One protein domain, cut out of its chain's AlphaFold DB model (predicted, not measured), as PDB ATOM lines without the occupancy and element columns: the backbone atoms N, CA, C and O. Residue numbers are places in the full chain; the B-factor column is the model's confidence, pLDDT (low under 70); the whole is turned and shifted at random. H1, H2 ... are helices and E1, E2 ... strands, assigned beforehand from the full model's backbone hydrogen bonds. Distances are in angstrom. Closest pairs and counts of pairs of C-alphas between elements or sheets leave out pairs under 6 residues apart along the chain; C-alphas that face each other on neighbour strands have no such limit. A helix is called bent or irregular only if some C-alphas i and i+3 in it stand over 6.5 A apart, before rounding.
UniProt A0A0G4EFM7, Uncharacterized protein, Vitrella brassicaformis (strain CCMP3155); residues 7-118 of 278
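What this domain is: This is residues 7 to 118 of the 278 residues of an uncharacterized protein of Vitrella brassicaformis (strain CCMP3155) (UniProt A0A0G4EFM7). One antiparallel sheet is curled and bent back on itself into two leaves, a folded sheet: E1, E2, E3 and E4 make the large leaf, E7 and E6 make the small leaf that faces it, and E5 is the hinge. H1 lies beside the small leaf, on its side away from E1 and E2, and the turn between E4 and E5 makes one end of the longest axis. The printed part has 112 residues, with seven named strands and one named helix in the order E1 E2 E3 E4 E5 H1 E6 E7, and the sheet runs E1 - E2 - E3 - E4 - E5 - E7 - E6. The class is mostly strand. The whole is only just compact, close to loose, with a radius of gyration of the C-alphas of 15.5 A, and it is elongated, spanning 48 by 29 by 28 A.

How they stand to each other: E1, residues 7 to 10, is an edge strand and forms a hairpin with E2, residues 15 to 20; their directions stand at 168 degrees, and N 9 and O 17 are 2.9 A apart, within hydrogen-bond range. E2 forms the next hairpin with E3, residues 24 to 36, where N 18 and O 26 are 2.8 A apart. E3 bends by 75 degrees at residue 31. E3 and E4, residues 39 to 53, are a hairpin at 172 degrees, with N 27 and O 47 at 2.9 A and N 34 and O 41 at 2.7 A. E4 bends by 67 degrees at residue 43 and forms a hairpin with E5, residues 59 to 73, at 166 degrees, with N 46 and O 67 at 2.8 A. These five strands are a meander, each the antiparallel neighbour of the one before. E5 bends by 95 degrees at residue 70, and beside its last residues is E7, residues 111 to 118, antiparallel, with N 117 and O 70 at 2.8 A. E7 forms a hairpin with E6, residues 102 to 108, the other edge strand, with N 103 and O 116 at 2.7 A. The leaves face each other with 26 pairs of C-alphas within 11 A; the closest C-alphas of E1 and E6, those of Ile 7 and Lys 108, are 7.1 A apart. E3 and E6 are apart. H1, residues 79 to 95, touches E7, the closest C-alphas being those of Lys 79 and Val 111 at 5.0 A, and is near E6, with 6 pairs within 10 A. It is on the sheet at a height of 6.2 A, over none of the strands. In H1 every O i to N i+4 pair is within hydrogen-bond range.

Where its parts are: E1 begins at C-alpha 7, (-20.394, -50.920, -148.908), and is 10.4 A long from first to last C-alpha; E2 is 16.5 A long. E3 measures 30.9 A, E4 39.8 A and E5 31.3 A. E4 and E5 are the longest strands by residues, 15 each. H1 runs 24.3 A from C-alpha 79 at (-21.579, -48.217, -165.504). E6 is 17.1 A long, and E7 is 21.1 A long, ending at C-alpha 118, (-6.300, -65.423, -157.689).

The domain as a whole: The two C-alphas farthest apart, those of Arg 37 and Thr 56, are 52.4 A from each other. The sheet is twisted, its C-alphas lying up to 11.2 A off its best plane. The printed part has no cut, and no link is long: the link from H1 to E6 is short, with 6 residues, and the others are tight. The mean pLDDT of the printed part is 84.4; residues 7 to 13, residues 36 to 38 and residue 77 are under 70.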
ATOM      1  N   ILE A   7     -20.771 -52.050-149.778       59.09
ATOM      2  CA  ILE A   7     -20.394 -50.920-148.908       59.09
ATOM      3  C   ILE A   7     -18.959 -51.140-148.423       59.09
ATOM      4  O   ILE A   7     -18.652 -52.203-147.894       59.09
ATOM      5  N   VAL A   8     -18.094 -50.135-148.588       58.47
ATOM      6  CA  VAL A   8     -16.669 -50.197-148.222       58.47
ATOM      7  C   VAL A   8     -16.422 -49.403-146.937       58.47
ATOM      8  O   VAL A   8     -16.822 -48.242-146.846       58.47
ATOM      9  N   SER A   9     -15.736 -50.008-145.968       48.16
ATOM     10  CA  SER A   9     -15.290 -49.357-144.728       48.16
ATOM     11  C   SER A   9     -13.868 -49.797-144.364       48.16
ATOM     12  O   SER A   9     -13.556 -50.985-144.441       48.16
ATOM     13  N   SER A  10     -13.011 -48.861-143.951       48.38
ATOM     14  CA  SER A  10     -11.646 -49.142-143.479       48.38
ATOM     15  C   SER A  10     -11.577 -49.073-141.954       48.38
ATOM     16  O   SER A  10     -11.971 -48.061-141.370       48.38
ATOM     17  N   SER A  11     -11.028 -50.100-141.304       39.16
ATOM     18  CA  SER A  11     -10.766 -50.097-139.859       39.16
ATOM     19  C   SER A  11      -9.275 -50.346-139.607       39.16
ATOM     20  O   SER A  11      -8.837 -51.493-139.550       39.16
ATOM     21  N   GLY A  12      -8.491 -49.271-139.474       48.72
ATOM     22  CA  GLY A  12      -7.022 -49.340-139.392       48.72
ATOM     23  C   GLY A  12      -6.338 -49.465-140.763       48.72
ATOM     24  O   GLY A  12      -6.996 -49.737-141.763       48.72
ATOM     25  N   SER A  13      -5.019 -49.233-140.827       61.06
ATOM     26  CA  SER A  13      -4.259 -49.123-142.090       61.06
ATOM     27  C   SER A  13      -4.180 -50.413-142.920       61.06
ATOM     28  O   SER A  13      -3.881 -50.336-144.108       61.06
ATOM     29  N   ASP A  14      -4.478 -51.574-142.324       83.25
ATOM     30  CA  ASP A  14      -4.159 -52.885-142.912       83.25
ATOM     31  C   ASP A  14      -5.386 -53.799-143.095       83.25
ATOM     32  O   ASP A  14      -5.244 -54.948-143.526       83.25
ATOM     33  N   VAL A  15      -6.596 -53.332-142.755       87.62
ATOM     34  CA  VAL A  15      -7.835 -54.117-142.890       87.62
ATOM     35  C   VAL A  15      -8.898 -53.332-143.651       87.62
ATOM     36  O   VAL A  15      -9.342 -52.264-143.224       87.62
ATOM     37  N   LEU A  16      -9.334 -53.909-144.768       89.25
ATOM     38  CA  LEU A  16     -10.442 -53.418-145.576       89.25
ATOM     39  C   LEU A  16     -11.646 -54.340-145.402       89.25
ATOM     40  O   LEU A  16     -11.521 -55.552-145.573       89.25
ATOM     41  N   THR A  17     -12.814 -53.767-145.127       89.69
ATOM     42  CA  THR A  17     -14.065 -54.523-145.033       89.69
ATOM     43  C   THR A  17     -15.034 -54.061-146.109       89.69
ATOM     44  O   THR A  17     -15.273 -52.862-146.270       89.69
ATOM     45  N   ILE A  18     -15.590 -55.022-146.842       89.56
ATOM     46  CA  ILE A  18     -16.576 -54.805-147.897       89.56
ATOM     47  C   ILE A  18     -17.789 -55.699-147.622       89.56
ATOM     48  O   ILE A  18     -17.632 -56.904-147.466       89.56
ATOM     49  N   SER A  19     -18.991 -55.134-147.554       86.75
ATOM     50  CA  SER A  19     -20.223 -55.902-147.310       86.75
ATOM     51  C   SER A  19     -21.074 -55.977-148.566       86.75
ATOM     52  O   SER A  19     -21.435 -54.929-149.098       86.75
ATOM     53  N   ASP A  20     -21.427 -57.188-148.985       83.31
ATOM     54  CA  ASP A  20     -22.327 -57.463-150.102       83.31
ATOM     55  C   ASP A  20     -23.804 -57.283-149.710       83.31
ATOM     56  O   ASP A  20     -24.213 -57.448-148.556       83.31
ATOM     57  N   SER A  21     -24.648 -57.000-150.705       79.31
ATOM     58  CA  SER A  21     -26.096 -56.819-150.529       79.31
ATOM     59  C   SER A  21     -26.828 -58.054-149.995       79.31
ATOM     60  O   SER A  21     -27.942 -57.928-149.493       79.31
ATOM     61  N   ASP A  22     -26.227 -59.243-150.102       80.56
ATOM     62  CA  ASP A  22     -26.791 -60.495-149.584       80.56
ATOM     63  C   ASP A  22     -26.482 -60.734-148.086       80.56
ATOM     64  O   ASP A  22     -26.855 -61.775-147.532       80.56
ATOM     65  N   GLY A  23     -25.804 -59.780-147.435       80.56
ATOM     66  CA  GLY A  23     -25.403 -59.845-146.030       80.56
ATOM     67  C   GLY A  23     -24.103 -60.615-145.773       80.56
ATOM     68  O   GLY A  23     -23.828 -60.965-144.619       80.56
ATOM     69  N   THR A  24     -23.323 -60.912-146.816       88.56
ATOM     70  CA  THR A  24     -21.958 -61.434-146.690       88.56
ATOM     71  C   THR A  24     -20.975 -60.287-146.442       88.56
ATOM     72  O   THR A  24     -20.912 -59.327-147.202       88.56
ATOM     73  N   ASP A  25     -20.184 -60.388-145.375       91.44
ATOM     74  CA  ASP A  25     -19.104 -59.458-145.048       91.44
ATOM     75  C   ASP A  25     -17.757 -60.051-145.501       91.44
ATOM     76  O   ASP A  25     -17.438 -61.217-145.231       91.44
ATOM     77  N   HIS A  26     -16.955 -59.237-146.179       93.81
ATOM     78  CA  HIS A  26     -15.661 -59.582-146.754       93.81
ATOM     79  C   HIS A  26     -14.578 -58.771-146.045       93.81
ATOM     80  O   HIS A  26     -14.473 -57.566-146.250       93.81
ATOM     81  N   GLU A  27     -13.763 -59.429-145.227       94.38
ATOM     82  CA  GLU A  27     -12.592 -58.827-144.586       94.38
ATOM     83  C   GLU A  27     -11.343 -59.159-145.408       94.38
ATOM     84  O   GLU A  27     -11.064 -60.326-145.693       94.38
ATOM     85  N   PHE A  28     -10.565 -58.140-145.755       94.62
ATOM     86  CA  PHE A  28      -9.267 -58.257-146.402       94.62
ATOM     87  C   PHE A  28      -8.198 -57.747-145.453       94.62
ATOM     88  O   PHE A  28      -8.091 -56.547-145.209       94.62
ATOM     89  N   ARG A  29      -7.374 -58.661-144.944       94.25
ATOM     90  CA  ARG A  29      -6.182 -58.300-144.178       94.25
ATOM     91  C   ARG A  29      -4.995 -58.204-145.116       94.25
ATOM     92  O   ARG A  29      -4.539 -59.230-145.627       94.25
ATOM     93  N   ILE A  30      -4.522 -56.989-145.348       91.75
ATOM     94  CA  ILE A  30      -3.416 -56.697-146.254       91.75
ATOM     95  C   ILE A  30      -2.131 -57.270-145.652       91.75
ATOM     96  O   ILE A  30      -1.802 -57.043-144.493       91.75
ATOM     97  N   THR A  31      -1.425 -58.062-146.452       89.56
ATOM     98  CA  THR A  31      -0.139 -58.683-146.096       89.56
ATOM     99  C   THR A  31       1.026 -58.049-146.844       89.56
ATOM    100  O   THR A  31       2.139 -58.013-146.333       89.56
ATOM    101  N   GLU A  32       0.768 -57.533-148.045       86.62
ATOM    102  CA  GLU A  32       1.750 -56.856-148.883       86.62
ATOM    103  C   GLU A  32       1.024 -55.862-149.791       86.62
ATOM    104  O   GLU A  32      -0.087 -56.132-150.252       86.62
ATOM    105  N   THR A  33       1.661 -54.727-150.074       86.81
ATOM    106  CA  THR A  33       1.189 -53.771-151.079       86.81
ATOM    107  C   THR A  33       2.183 -53.716-152.225       86.81
ATOM    108  O   THR A  33       3.346 -53.369-152.039       86.81
ATOM    109  N   ILE A  34       1.700 -54.026-153.421       79.19
ATOM    110  CA  ILE A  34       2.431 -53.967-154.677       79.19
ATOM    111  C   ILE A  34       2.014 -52.672-155.370       79.19
ATOM    112  O   ILE A  34       0.852 -52.502-155.740       79.19
ATOM    113  N   ARG A  35       2.960 -51.747-155.534       78.81
ATOM    114  CA  ARG A  35       2.762 -50.514-156.305       78.81
ATOM    115  C   ARG A  35       3.582 -50.597-157.580       78.81
ATOM    116  O   ARG A  35       4.792 -50.810-157.515       78.81
ATOM    117  N   ASN A  36       2.932 -50.431-158.722       67.81
ATOM    118  CA  ASN A  36       3.590 -50.336-160.018       67.81
ATOM    119  C   ASN A  36       2.901 -49.260-160.877       67.81
ATOM    120  O   ASN A  36       2.017 -48.550-160.399       67.81
ATOM    121  N   ARG A  37       3.333 -49.113-162.135       65.00
ATOM    122  CA  ARG A  37       2.712 -48.166-163.076       65.00
ATOM    123  C   ARG A  37       1.239 -48.485-163.342       65.00
ATOM    124  O   ARG A  37       0.453 -47.556-163.446       65.00
ATOM    125  N   GLY A  38       0.882 -49.769-163.336       60.34
ATOM    126  CA  GLY A  38      -0.484 -50.241-163.552       60.34
ATOM    127  C   GLY A  38      -1.413 -50.162-162.344       60.34
ATOM    128  O   GLY A  38      -2.511 -50.710-162.397       60.34
ATOM    129  N   GLY A  39      -0.991 -49.498-161.263       71.94
ATOM    130  CA  GLY A  39      -1.823 -49.196-160.105       71.94
ATOM    131  C   GLY A  39      -1.338 -49.826-158.802       71.94
ATOM    132  O   GLY A  39      -0.172 -50.198-158.624       71.94
ATOM    133  N   ILE A  40      -2.258 -49.895-157.841       81.69
ATOM    134  CA  ILE A  40      -2.018 -50.480-156.523       81.69
ATOM    135  C   ILE A  40      -2.756 -51.815-156.447       81.69
ATOM    136  O   ILE A  40      -3.957 -51.910-156.709       81.69
ATOM    137  N   ARG A  41      -2.017 -52.859-156.071       86.88
ATOM    138  CA  ARG A  41      -2.565 -54.181-155.770       86.88
ATOM    139  C   ARG A  41      -2.099 -54.619-154.393       86.88
ATOM    140  O   ARG A  41      -0.960 -54.376-154.005       86.88
ATOM    141  N   HIS A  42      -2.950 -55.314-153.661       89.62
ATOM    142  CA  HIS A  42      -2.649 -55.826-152.333       89.62
ATOM    143  C   HIS A  42      -2.664 -57.348-152.345       89.62
ATOM    144  O   HIS A  42      -3.618 -57.954-152.824       89.62
ATOM    145  N   GLN A  43      -1.640 -57.986-151.780       90.44
ATOM    146  CA  GLN A  43      -1.773 -59.379-151.355       90.44
ATOM    147  C   GLN A  43      -2.502 -59.371-150.019       90.44
ATOM    148  O   GLN A  43      -2.045 -58.722-149.074       90.44
ATOM    149  N   ALA A  44      -3.621 -60.081-149.919       93.62
ATOM    150  CA  ALA A  44      -4.461 -60.037-148.730       93.62
ATOM    151  C   ALA A  44      -5.029 -61.404-148.359       93.62
ATOM    152  O   ALA A  44      -5.360 -62.223-149.217       93.62
ATOM    153  N   ILE A  45      -5.192 -61.634-147.059       95.19
ATOM    154  CA  ILE A  45      -6.006 -62.738-146.557       95.19
ATOM    155  C   ILE A  45      -7.464 -62.287-146.635       95.19
ATOM    156  O   ILE A  45      -7.888 -61.423-145.868       95.19
ATOM    157  N   TRP A  46      -8.219 -62.880-147.552       95.88
ATOM    158  CA  TRP A  46      -9.647 -62.662-147.722       95.88
ATOM    159  C   TRP A  46     -10.440 -63.643-146.869       95.88
ATOM    160  O   TRP A  46     -10.386 -64.856-147.081       95.88
ATOM    161  N   THR A  47     -11.188 -63.112-145.908       95.81
ATOM    162  CA  THR A  47     -12.115 -63.859-145.060       95.81
ATOM    163  C   THR A  47     -13.540 -63.459-145.417       95.81
ATOM    164  O   THR A  47     -13.889 -62.284-145.382       95.81
ATOM    165  N   ARG A  48     -14.374 -64.443-145.754       93.69
ATOM    166  CA  ARG A  48     -15.802 -64.249-146.026       93.69
ATOM    167  C   ARG A  48     -16.607 -64.740-144.839       93.69
ATOM    168  O   ARG A  48     -16.428 -65.884-144.403       93.69
ATOM    169  N   THR A  49     -17.519 -63.913-144.355       92.81
ATOM    170  CA  THR A  49     -18.424 -64.254-143.260       92.81
ATOM    171  C   THR A  49     -19.863 -63.943-143.640       92.81
ATOM    172  O   THR A  49     -20.124 -62.968-144.328       92.81
ATOM    173  N   LYS A  50     -20.809 -64.784-143.225       90.50
ATOM    174  CA  LYS A  50     -22.235 -64.579-143.486       90.50
ATOM    175  C   LYS A  50     -22.984 -64.474-142.172       90.50
ATOM    176  O   LYS A  50     -22.801 -65.317-141.288       90.50
ATOM    177  N   LYS A  51     -23.827 -63.450-142.056       85.69
ATOM    178  CA  LYS A  51     -24.760 -63.309-140.938       85.69
ATOM    179  C   LYS A  51     -25.937 -64.250-141.157       85.69
ATOM    180  O   LYS A  51     -26.578 -64.234-142.204       85.69
ATOM    181  N   LEU A  52     -26.191 -65.104-140.177       84.06
ATOM    182  CA  LEU A  52     -27.258 -66.093-140.195       84.06
ATOM    183  C   LEU A  52     -28.177 -65.842-139.006       84.06
ATOM    184  O   LEU A  52     -27.707 -65.585-137.900       84.06
ATOM    185  N   VAL A  53     -29.482 -65.949-139.233       83.62
ATOM    186  CA  VAL A  53     -30.472 -65.960-138.156       83.62
ATOM    187  C   VAL A  53     -30.711 -67.413-137.769       83.62
ATOM    188  O   VAL A  53     -31.091 -68.237-138.604       83.62
ATOM    189  N   THR A  54     -30.444 -67.753-136.514       82.06
ATOM    190  CA  THR A  54     -30.678 -69.099-135.991       82.06
ATOM    191  C   THR A  54     -32.174 -69.365-135.814       82.06
ATOM    192  O   THR A  54     -33.011 -68.461-135.839       82.06
ATOM    193  N   LYS A  55     -32.532 -70.629-135.549       80.44
ATOM    194  CA  LYS A  55     -33.907 -70.999-135.170       80.44
ATOM    195  C   LYS A  55     -34.392 -70.264-133.908       80.44
ATOM    196  O   LYS A  55     -35.591 -70.059-133.761       80.44
ATOM    197  N   THR A  56     -33.471 -69.843-133.036       84.62
ATOM    198  CA  THR A  56     -33.732 -69.048-131.823       84.62
ATOM    199  C   THR A  56     -33.839 -67.541-132.090       84.62
ATOM    200  O   THR A  56     -33.997 -66.777-131.146       84.62
ATOM    201  N   LYS A  57     -33.807 -67.102-133.361       82.25
ATOM    202  CA  LYS A  57     -33.756 -65.689-133.787       82.25
ATOM    203  C   LYS A  57     -32.499 -64.937-133.332       82.25
ATOM    204  O   LYS A  57     -32.480 -63.709-133.345       82.25
ATOM    205  N   GLU A  58     -31.439 -65.651-132.974       83.62
ATOM    206  CA  GLU A  58     -30.147 -65.043-132.665       83.62
ATOM    207  C   GLU A  58     -29.369 -64.807-133.957       83.62
ATOM    208  O   GLU A  58     -29.378 -65.634-134.875       83.62
ATOM    209  N   LEU A  59     -28.688 -63.668-134.032       80.94
ATOM    210  CA  LEU A  59     -27.796 -63.367-135.140       80.94
ATOM    211  C   LEU A  59     -26.429 -63.992-134.857       80.94
ATOM    212  O   LEU A  59     -25.778 -63.647-133.874       80.94
ATOM    213  N   VAL A  60     -25.981 -64.893-135.729       85.31
ATOM    214  CA  VAL A  60     -24.667 -65.536-135.630       85.31
ATOM    215  C   VAL A  60     -23.875 -65.275-136.904       85.31
ATOM    216  O   VAL A  60     -24.380 -65.440-138.014       85.31
ATOM    217  N   THR A  61     -22.608 -64.902-136.750       85.81
ATOM    218  CA  THR A  61     -21.673 -64.736-137.867       85.81
ATOM    219  C   THR A  61     -20.925 -66.041-138.106       85.81
ATOM    220  O   THR A  61     -20.234 -66.541-137.219       85.81
ATOM    221  N   LYS A  62     -21.032 -66.600-139.315       89.19
ATOM    222  CA  LYS A  62     -20.311 -67.818-139.708       89.19
ATOM    223  C   LYS A  62     -19.242 -67.495-140.742       89.19
ATOM    224  O   LYS A  62     -19.550 -66.912-141.778       89.19
ATOM    225  N   THR A  63     -18.003 -67.929-140.505       92.25
ATOM    226  CA  THR A  63     -16.955 -67.895-141.538       92.25
ATOM    227  C   THR A  63     -17.259 -68.948-142.598       92.25
ATOM    228  O   THR A  63     -17.417 -70.126-142.278       92.25
ATOM    229  N   ILE A  64     -17.353 -68.518-143.854       91.75
ATOM    230  CA  ILE A  64     -17.675 -69.378-145.001       91.75
ATOM    231  C   ILE A  64     -16.473 -69.613-145.920       91.75
ATOM    232  O   ILE A  64     -16.496 -70.529-146.733       91.75
ATOM    233  N   GLY A  65     -15.397 -68.835-145.778       91.06
ATOM    234  CA  GLY A  65     -14.150 -69.088-146.489       91.06
ATOM    235  C   GLY A  65     -13.016 -68.189-146.020       91.06
ATOM    236  O   GLY A  65     -13.257 -67.089-145.523       91.06
ATOM    237  N   LYS A  66     -11.783 -68.666-146.195       94.06
ATOM    238  CA  LYS A  66     -10.560 -67.916-145.913       94.06
ATOM    239  C   LYS A  66      -9.474 -68.315-146.901       94.06
ATOM    240  O   LYS A  66      -9.140 -69.493-146.990       94.06
ATOM    241  N   GLU A  67      -8.931 -67.355-147.636       94.44
ATOM    242  CA  GLU A  67      -7.930 -67.617-148.670       94.44
ATOM    243  C   GLU A  67      -7.013 -66.420-148.913       94.44
ATOM    244  O   GLU A  67      -7.317 -65.302-148.518       94.44
ATOM    245  N   LEU A  68      -5.866 -66.663-149.545       92.56
ATOM    246  CA  LEU A  68      -4.934 -65.611-149.940       92.56
ATOM    247  C   LEU A  68      -5.229 -65.201-151.381       92.56
ATOM    248  O   LEU A  68      -5.338 -66.062-152.256       92.56
ATOM    249  N   VAL A  69      -5.361 -63.899-151.607       93.94
ATOM    250  CA  VAL A  69      -5.800 -63.310-152.877       93.94
ATOM    251  C   VAL A  69      -4.977 -62.085-153.232       93.94
ATOM    252  O   VAL A  69      -4.275 -61.525-152.390       93.94
ATOM    253  N   THR A  70      -5.114 -61.649-154.480       91.44
ATOM    254  CA  THR A  70      -4.725 -60.303-154.895       91.44
ATOM    255  C   THR A  70      -5.977 -59.433-154.985       91.44
ATOM    256  O   THR A  70      -6.956 -59.822-155.612       91.44
ATOM    257  N   LEU A  71      -5.962 -58.279-154.330       91.88
ATOM    258  CA  LEU A  71      -7.030 -57.286-154.350       91.88
ATOM    259  C   LEU A  71      -6.541 -56.058-155.119       91.88
ATOM    260  O   LEU A  71      -5.439 -55.581-154.854       91.88
ATOM    261  N   SER A  72      -7.341 -55.541-156.042       89.00
ATOM    262  CA  SER A  72      -7.043 -54.293-156.748       89.00
ATOM    263  C   SER A  72      -8.264 -53.390-156.772       89.00
ATOM    264  O   SER A  72      -9.395 -53.880-156.840       89.00
ATOM    265  N   GLU A  73      -8.025 -52.086-156.692       86.56
ATOM    266  CA  GLU A  73      -9.043 -51.077-156.953       86.56
ATOM    267  C   GLU A  73      -9.343 -51.025-158.453       86.56
ATOM    268  O   GLU A  73      -8.445 -51.069-159.288       86.56
ATOM    269  N   TRP A  74     -10.622 -50.909-158.785       83.50
ATOM    270  CA  TRP A  74     -11.096 -50.760-160.150       83.50
ATOM    271  C   TRP A  74     -11.730 -49.386-160.292       83.50
ATOM    272  O   TRP A  74     -12.786 -49.117-159.722       83.50
ATOM    273  N   ALA A  75     -11.090 -48.512-161.060       72.12
ATOM    274  CA  ALA A  75     -11.634 -47.201-161.369       72.12
ATOM    275  C   ALA A  75     -12.292 -47.234-162.751       72.12
ATOM    276  O   ALA A  75     -11.618 -47.266-163.775       72.12
ATOM    277  N   THR A  76     -13.621 -47.206-162.794       70.50
ATOM    278  CA  THR A  76     -14.363 -46.883-164.019       70.50
ATOM    279  C   THR A  76     -15.463 -45.889-163.689       70.50
ATOM    280  O   THR A  76     -16.097 -45.984-162.643       70.50
ATOM    281  N   ALA A  77     -15.651 -44.882-164.539       64.44
ATOM    282  CA  ALA A  77     -16.646 -43.833-164.319       64.44
ATOM    283  C   ALA A  77     -18.007 -44.166-164.954       64.44
ATOM    284  O   ALA A  77     -19.018 -43.569-164.589       64.44
ATOM    285  N   ASP A  78     -18.040 -45.119-165.890       80.94
ATOM    286  CA  ASP A  78     -19.217 -45.447-166.693       80.94
ATOM    287  C   ASP A  78     -19.690 -46.874-166.392       80.94
ATOM    288  O   ASP A  78     -18.996 -47.863-166.648       80.94
ATOM    289  N   LYS A  79     -20.907 -46.965-165.852       82.94
ATOM    290  CA  LYS A  79     -21.579 -48.217-165.504       82.94
ATOM    291  C   LYS A  79     -21.820 -49.118-166.718       82.94
ATOM    292  O   LYS A  79     -21.605 -50.325-166.624       82.94
ATOM    293  N   ASP A  80     -22.283 -48.567-167.833       83.31
ATOM    294  CA  ASP A  80     -22.651 -49.370-168.998       83.31
ATOM    295  C   ASP A  80     -21.398 -49.873-169.710       83.31
ATOM    296  O   ASP A  80     -21.333 -51.042-170.098       83.31
ATOM    297  N   ALA A  81     -20.368 -49.027-169.814       80.50
ATOM    298  CA  ALA A  81     -19.053 -49.446-170.295       80.50
ATOM    299  C   ALA A  81     -18.447 -50.537-169.403       80.50
ATOM    300  O   ALA A  81     -17.947 -51.542-169.909       80.50
ATOM    301  N   ALA A  82     -18.561 -50.393-168.080       81.94
ATOM    302  CA  ALA A  82     -18.086 -51.397-167.142       81.94
ATOM    303  C   ALA A  82     -18.787 -52.747-167.332       81.94
ATOM    304  O   ALA A  82     -18.121 -53.774-167.415       81.94
ATOM    305  N   LEU A  83     -20.117 -52.772-167.452       84.38
ATOM    306  CA  LEU A  83     -20.864 -54.021-167.630       84.38
ATOM    307  C   LEU A  83     -20.514 -54.738-168.941       84.38
ATOM    308  O   LEU A  83     -20.353 -55.961-168.940       84.38
ATOM    309  N   ARG A  84     -20.359 -53.998-170.047       88.00
ATOM    310  CA  ARG A  84     -19.919 -54.592-171.318       88.00
ATOM    311  C   ARG A  84     -18.503 -55.149-171.211       88.00
ATOM    312  O   ARG A  84     -18.268 -56.281-171.632       88.00
ATOM    313  N   LEU A  85     -17.592 -54.405-170.585       87.19
ATOM    314  CA  LEU A  85     -16.226 -54.858-170.341       87.19
ATOM    315  C   LEU A  85     -16.198 -56.138-169.495       87.19
ATOM    316  O   LEU A  85     -15.531 -57.095-169.873       87.19
ATOM    317  N   LEU A  86     -16.973 -56.210-168.408       87.88
ATOM    318  CA  LEU A  86     -17.069 -57.415-167.576       87.88
ATOM    319  C   LEU A  86     -17.570 -58.632-168.358       87.88
ATOM    320  O   LEU A  86     -17.092 -59.745-168.137       87.88
ATOM    321  N   SER A  87     -18.511 -58.438-169.289       89.00
ATOM    322  CA  SER A  87     -18.959 -59.515-170.175       89.00
ATOM    323  C   SER A  87     -17.811 -60.036-171.041       89.00
ATOM    324  O   SER A  87     -17.624 -61.248-171.139       89.00
ATOM    325  N   ARG A  88     -17.015 -59.141-171.636       91.00
ATOM    326  CA  ARG A  88     -15.872 -59.518-172.481       91.00
ATOM    327  C   ARG A  88     -14.745 -60.154-171.673       91.00
ATOM    328  O   ARG A  88     -14.194 -61.157-172.103       91.00
ATOM    329  N   LEU A  89     -14.453 -59.650-170.475       89.31
ATOM    330  CA  LEU A  89     -13.470 -60.262-169.578       89.31
ATOM    331  C   LEU A  89     -13.895 -61.670-169.150       89.31
ATOM    332  O   LEU A  89     -13.065 -62.570-169.128       89.31
ATOM    333  N   SER A  90     -15.192 -61.901-168.925       89.56
ATOM    334  CA  SER A  90     -15.705 -63.256-168.696       89.56
ATOM    335  C   SER A  90     -15.443 -64.187-169.879       89.56
ATOM    336  O   SER A  90     -15.155 -65.365-169.679       89.56
ATOM    337  N   MET A  91     -15.591 -63.688-171.111       90.62
ATOM    338  CA  MET A  91     -15.304 -64.463-172.321       90.62
ATOM    339  C   MET A  91     -13.805 -64.743-172.437       90.62
ATOM    340  O   MET A  91     -13.433 -65.890-172.660       90.62
ATOM    341  N   LEU A  92     -12.962 -63.743-172.167       90.56
ATOM    342  CA  LEU A  92     -11.504 -63.862-172.152       90.56
ATOM    343  C   LEU A  92     -11.027 -64.931-171.157       90.56
ATOM    344  O   LEU A  92     -10.247 -65.806-171.517       90.56
ATOM    345  N   GLU A  93     -11.529 -64.919-169.920       87.19
ATOM    346  CA  GLU A  93     -11.178 -65.919-168.897       87.19
ATOM    347  C   GLU A  93     -11.598 -67.346-169.271       87.19
ATOM    348  O   GLU A  93     -10.952 -68.318-168.869       87.19
ATOM    349  N   ASN A  94     -12.678 -67.487-170.043       85.19
ATOM    350  CA  ASN A  94     -13.126 -68.780-170.556       85.19
ATOM    351  C   ASN A  94     -12.319 -69.226-171.785       85.19
ATOM    352  O   ASN A  94     -12.098 -70.426-171.958       85.19
ATOM    353  N   GLY A  95     -11.884 -68.278-172.621       80.25
ATOM    354  CA  GLY A  95     -11.090 -68.522-173.825       80.25
ATOM    355  C   GLY A  95      -9.624 -68.845-173.529       80.25
ATOM    356  O   GLY A  95      -9.014 -69.649-174.232       80.25
ATOM    357  N   THR A  96      -9.054 -68.294-172.450       84.75
ATOM    358  CA  THR A  96      -7.644 -68.505-172.098       84.75
ATOM    359  C   THR A  96      -7.390 -68.620-170.597       84.75
ATOM    360  O   THR A  96      -7.954 -67.919-169.763       84.75
ATOM    361  N   ARG A  97      -6.446 -69.498-170.231       88.00
ATOM    362  CA  ARG A  97      -5.972 -69.670-168.843       88.00
ATOM    363  C   ARG A  97      -4.798 -68.755-168.491       88.00
ATOM    364  O   ARG A  97      -4.315 -68.801-167.355       88.00
ATOM    365  N   ASN A  98      -4.340 -67.957-169.453       93.38
ATOM    366  CA  ASN A  98      -3.117 -67.160-169.374       93.38
ATOM    367  C   ASN A  98      -3.368 -65.734-168.857       93.38
ATOM    368  O   ASN A  98      -2.482 -64.888-168.907       93.38
ATOM    369  N   VAL A  99      -4.554 -65.466-168.314       93.81
ATOM    370  CA  VAL A  99      -4.848 -64.256-167.541       93.81
ATOM    371  C   VAL A  99      -4.973 -64.577-166.055       93.81
ATOM    372  O   VAL A  99      -5.251 -65.722-165.669       93.81
ATOM    373  N   VAL A 100      -4.728 -63.577-165.210       91.56
ATOM    374  CA  VAL A 100      -5.020 -63.655-163.776       91.56
ATOM    375  C   VAL A 100      -6.532 -63.710-163.585       91.56
ATOM    376  O   VAL A 100      -7.242 -62.791-163.971       91.56
ATOM    377  N   ASN A 101      -7.006 -64.796-162.985       90.31
ATOM    378  CA  ASN A 101      -8.426 -65.068-162.806       90.31
ATOM    379  C   ASN A 101      -9.050 -64.129-161.762       90.31
ATOM    380  O   ASN A 101      -8.594 -64.078-160.612       90.31
ATOM    381  N   ILE A 102     -10.115 -63.440-162.151       90.38
ATOM    382  CA  ILE A 102     -10.969 -62.607-161.320       90.38
ATOM    383  C   ILE A 102     -12.022 -63.495-160.656       90.38
ATOM    384  O   ILE A 102     -12.969 -63.997-161.254       90.38
ATOM    385  N   ARG A 103     -11.887 -63.656-159.343       89.44
ATOM    386  CA  ARG A 103     -12.777 -64.492-158.532       89.44
ATOM    387  C   ARG A 103     -14.043 -63.770-158.112       89.44
ATOM    388  O   ARG A 103     -15.068 -64.409-157.887       89.44
ATOM    389  N   HIS A 104     -13.945 -62.462-157.905       89.94
ATOM    390  CA  HIS A 104     -15.056 -61.659-157.427       89.94
ATOM    391  C   HIS A 104     -14.849 -60.190-157.778       89.94
ATOM    392  O   HIS A 104     -13.720 -59.706-157.774       89.94
ATOM    393  N   ILE A 105     -15.940 -59.480-158.054       89.50
ATOM    394  CA  ILE A 105     -15.923 -58.051-158.362       89.50
ATOM    395  C   ILE A 105     -16.967 -57.379-157.490       89.50
ATOM    396  O   ILE A 105     -18.145 -57.730-157.551       89.50
ATOM    397  N   PHE A 106     -16.524 -56.406-156.704       89.12
ATOM    398  CA  PHE A 106     -17.403 -55.607-155.868       89.12
ATOM    399  C   PHE A 106     -17.907 -54.404-156.643       89.12
ATOM    400  O   PHE A 106     -17.114 -53.615-157.171       89.12
ATOM    401  N   MET A 107     -19.224 -54.231-156.658       86.44
ATOM    402  CA  MET A 107     -19.876 -53.140-157.370       86.44
ATOM    403  C   MET A 107     -20.403 -52.110-156.375       86.44
ATOM    404  O   MET A 107     -21.016 -52.466-155.376       86.44
ATOM    405  N   LYS A 108     -20.265 -50.820-156.665       84.50
ATOM    406  CA  LYS A 108     -20.932 -49.741-155.934       84.50
ATOM    407  C   LYS A 108     -21.776 -48.945-156.917       84.50
ATOM    408  O   LYS A 108     -21.268 -48.453-157.916       84.50
ATOM    409  N   HIS A 109     -23.081 -48.864-156.669       83.06
ATOM    410  CA  HIS A 109     -24.042 -48.216-157.578       83.06
ATOM    411  C   HIS A 109     -23.974 -48.740-159.030       83.06
ATOM    412  O   HIS A 109     -24.225 -48.011-159.985       83.06
ATOM    413  N   GLY A 110     -23.659 -50.029-159.201       80.44
ATOM    414  CA  GLY A 110     -23.517 -50.663-160.515       80.44
ATOM    415  C   GLY A 110     -22.170 -50.442-161.206       80.44
ATOM    416  O   GLY A 110     -22.020 -50.870-162.341       80.44
ATOM    417  N   VAL A 111     -21.192 -49.837-160.533       84.44
ATOM    418  CA  VAL A 111     -19.839 -49.602-161.051       84.44
ATOM    419  C   VAL A 111     -18.841 -50.495-160.297       84.44
ATOM    420  O   VAL A 111     -18.899 -50.521-159.066       84.44
ATOM    421  N   PRO A 112     -17.946 -51.239-160.973       88.19
ATOM    422  CA  PRO A 112     -16.853 -51.958-160.323       88.19
ATOM    423  C   PRO A 112     -16.012 -51.017-159.470       88.19
ATOM    424  O   PRO A 112     -15.678 -49.920-159.902       88.19
ATOM    425  N   THR A 113     -15.674 -51.452-158.263       87.19
ATOM    426  CA  THR A 113     -14.797 -50.701-157.351       87.19
ATOM    427  C   THR A 113     -13.564 -51.486-156.961       87.19
ATOM    428  O   THR A 113     -12.518 -50.896-156.730       87.19
ATOM    429  N   HIS A 114     -13.683 -52.810-156.868       89.75
ATOM    430  CA  HIS A 114     -12.589 -53.685-156.483       89.75
ATOM    431  C   HIS A 114     -12.727 -55.029-157.190       89.75
ATOM    432  O   HIS A 114     -13.833 -55.568-157.290       89.75
ATOM    433  N   ALA A 115     -11.601 -55.598-157.606       90.88
ATOM    434  CA  ALA A 115     -11.506 -56.979-158.060       90.88
ATOM    435  C   ALA A 115     -10.702 -57.813-157.064       90.88
ATOM    436  O   ALA A 115      -9.593 -57.453-156.664       90.88
ATOM    437  N   VAL A 116     -11.261 -58.966-156.705       93.12
ATOM    438  CA  VAL A 116     -10.565 -60.042-156.010       93.12
ATOM    439  C   VAL A 116     -10.108 -61.048-157.046       93.12
ATOM    440  O   VAL A 116     -10.918 -61.625-157.768       93.12
ATOM    441  N   MET A 117      -8.814 -61.295-157.079       92.44
ATOM    442  CA  MET A 117      -8.159 -62.152-158.047       92.44
ATOM    443  C   MET A 117      -7.481 -63.333-157.363       92.44
ATOM    444  O   MET A 117      -7.195 -63.322-156.160       92.44
ATOM    445  N   GLU A 118      -7.196 -64.371-158.142       91.81
ATOM    446  CA  GLU A 118      -6.300 -65.423-157.689       91.81
ATOM    447  C   GLU A 118      -4.947 -64.854-157.243       91.81
ATOM    448  O   GLU A 118      -4.452 -63.857-157.767       91.81
TER     449      GLU A 118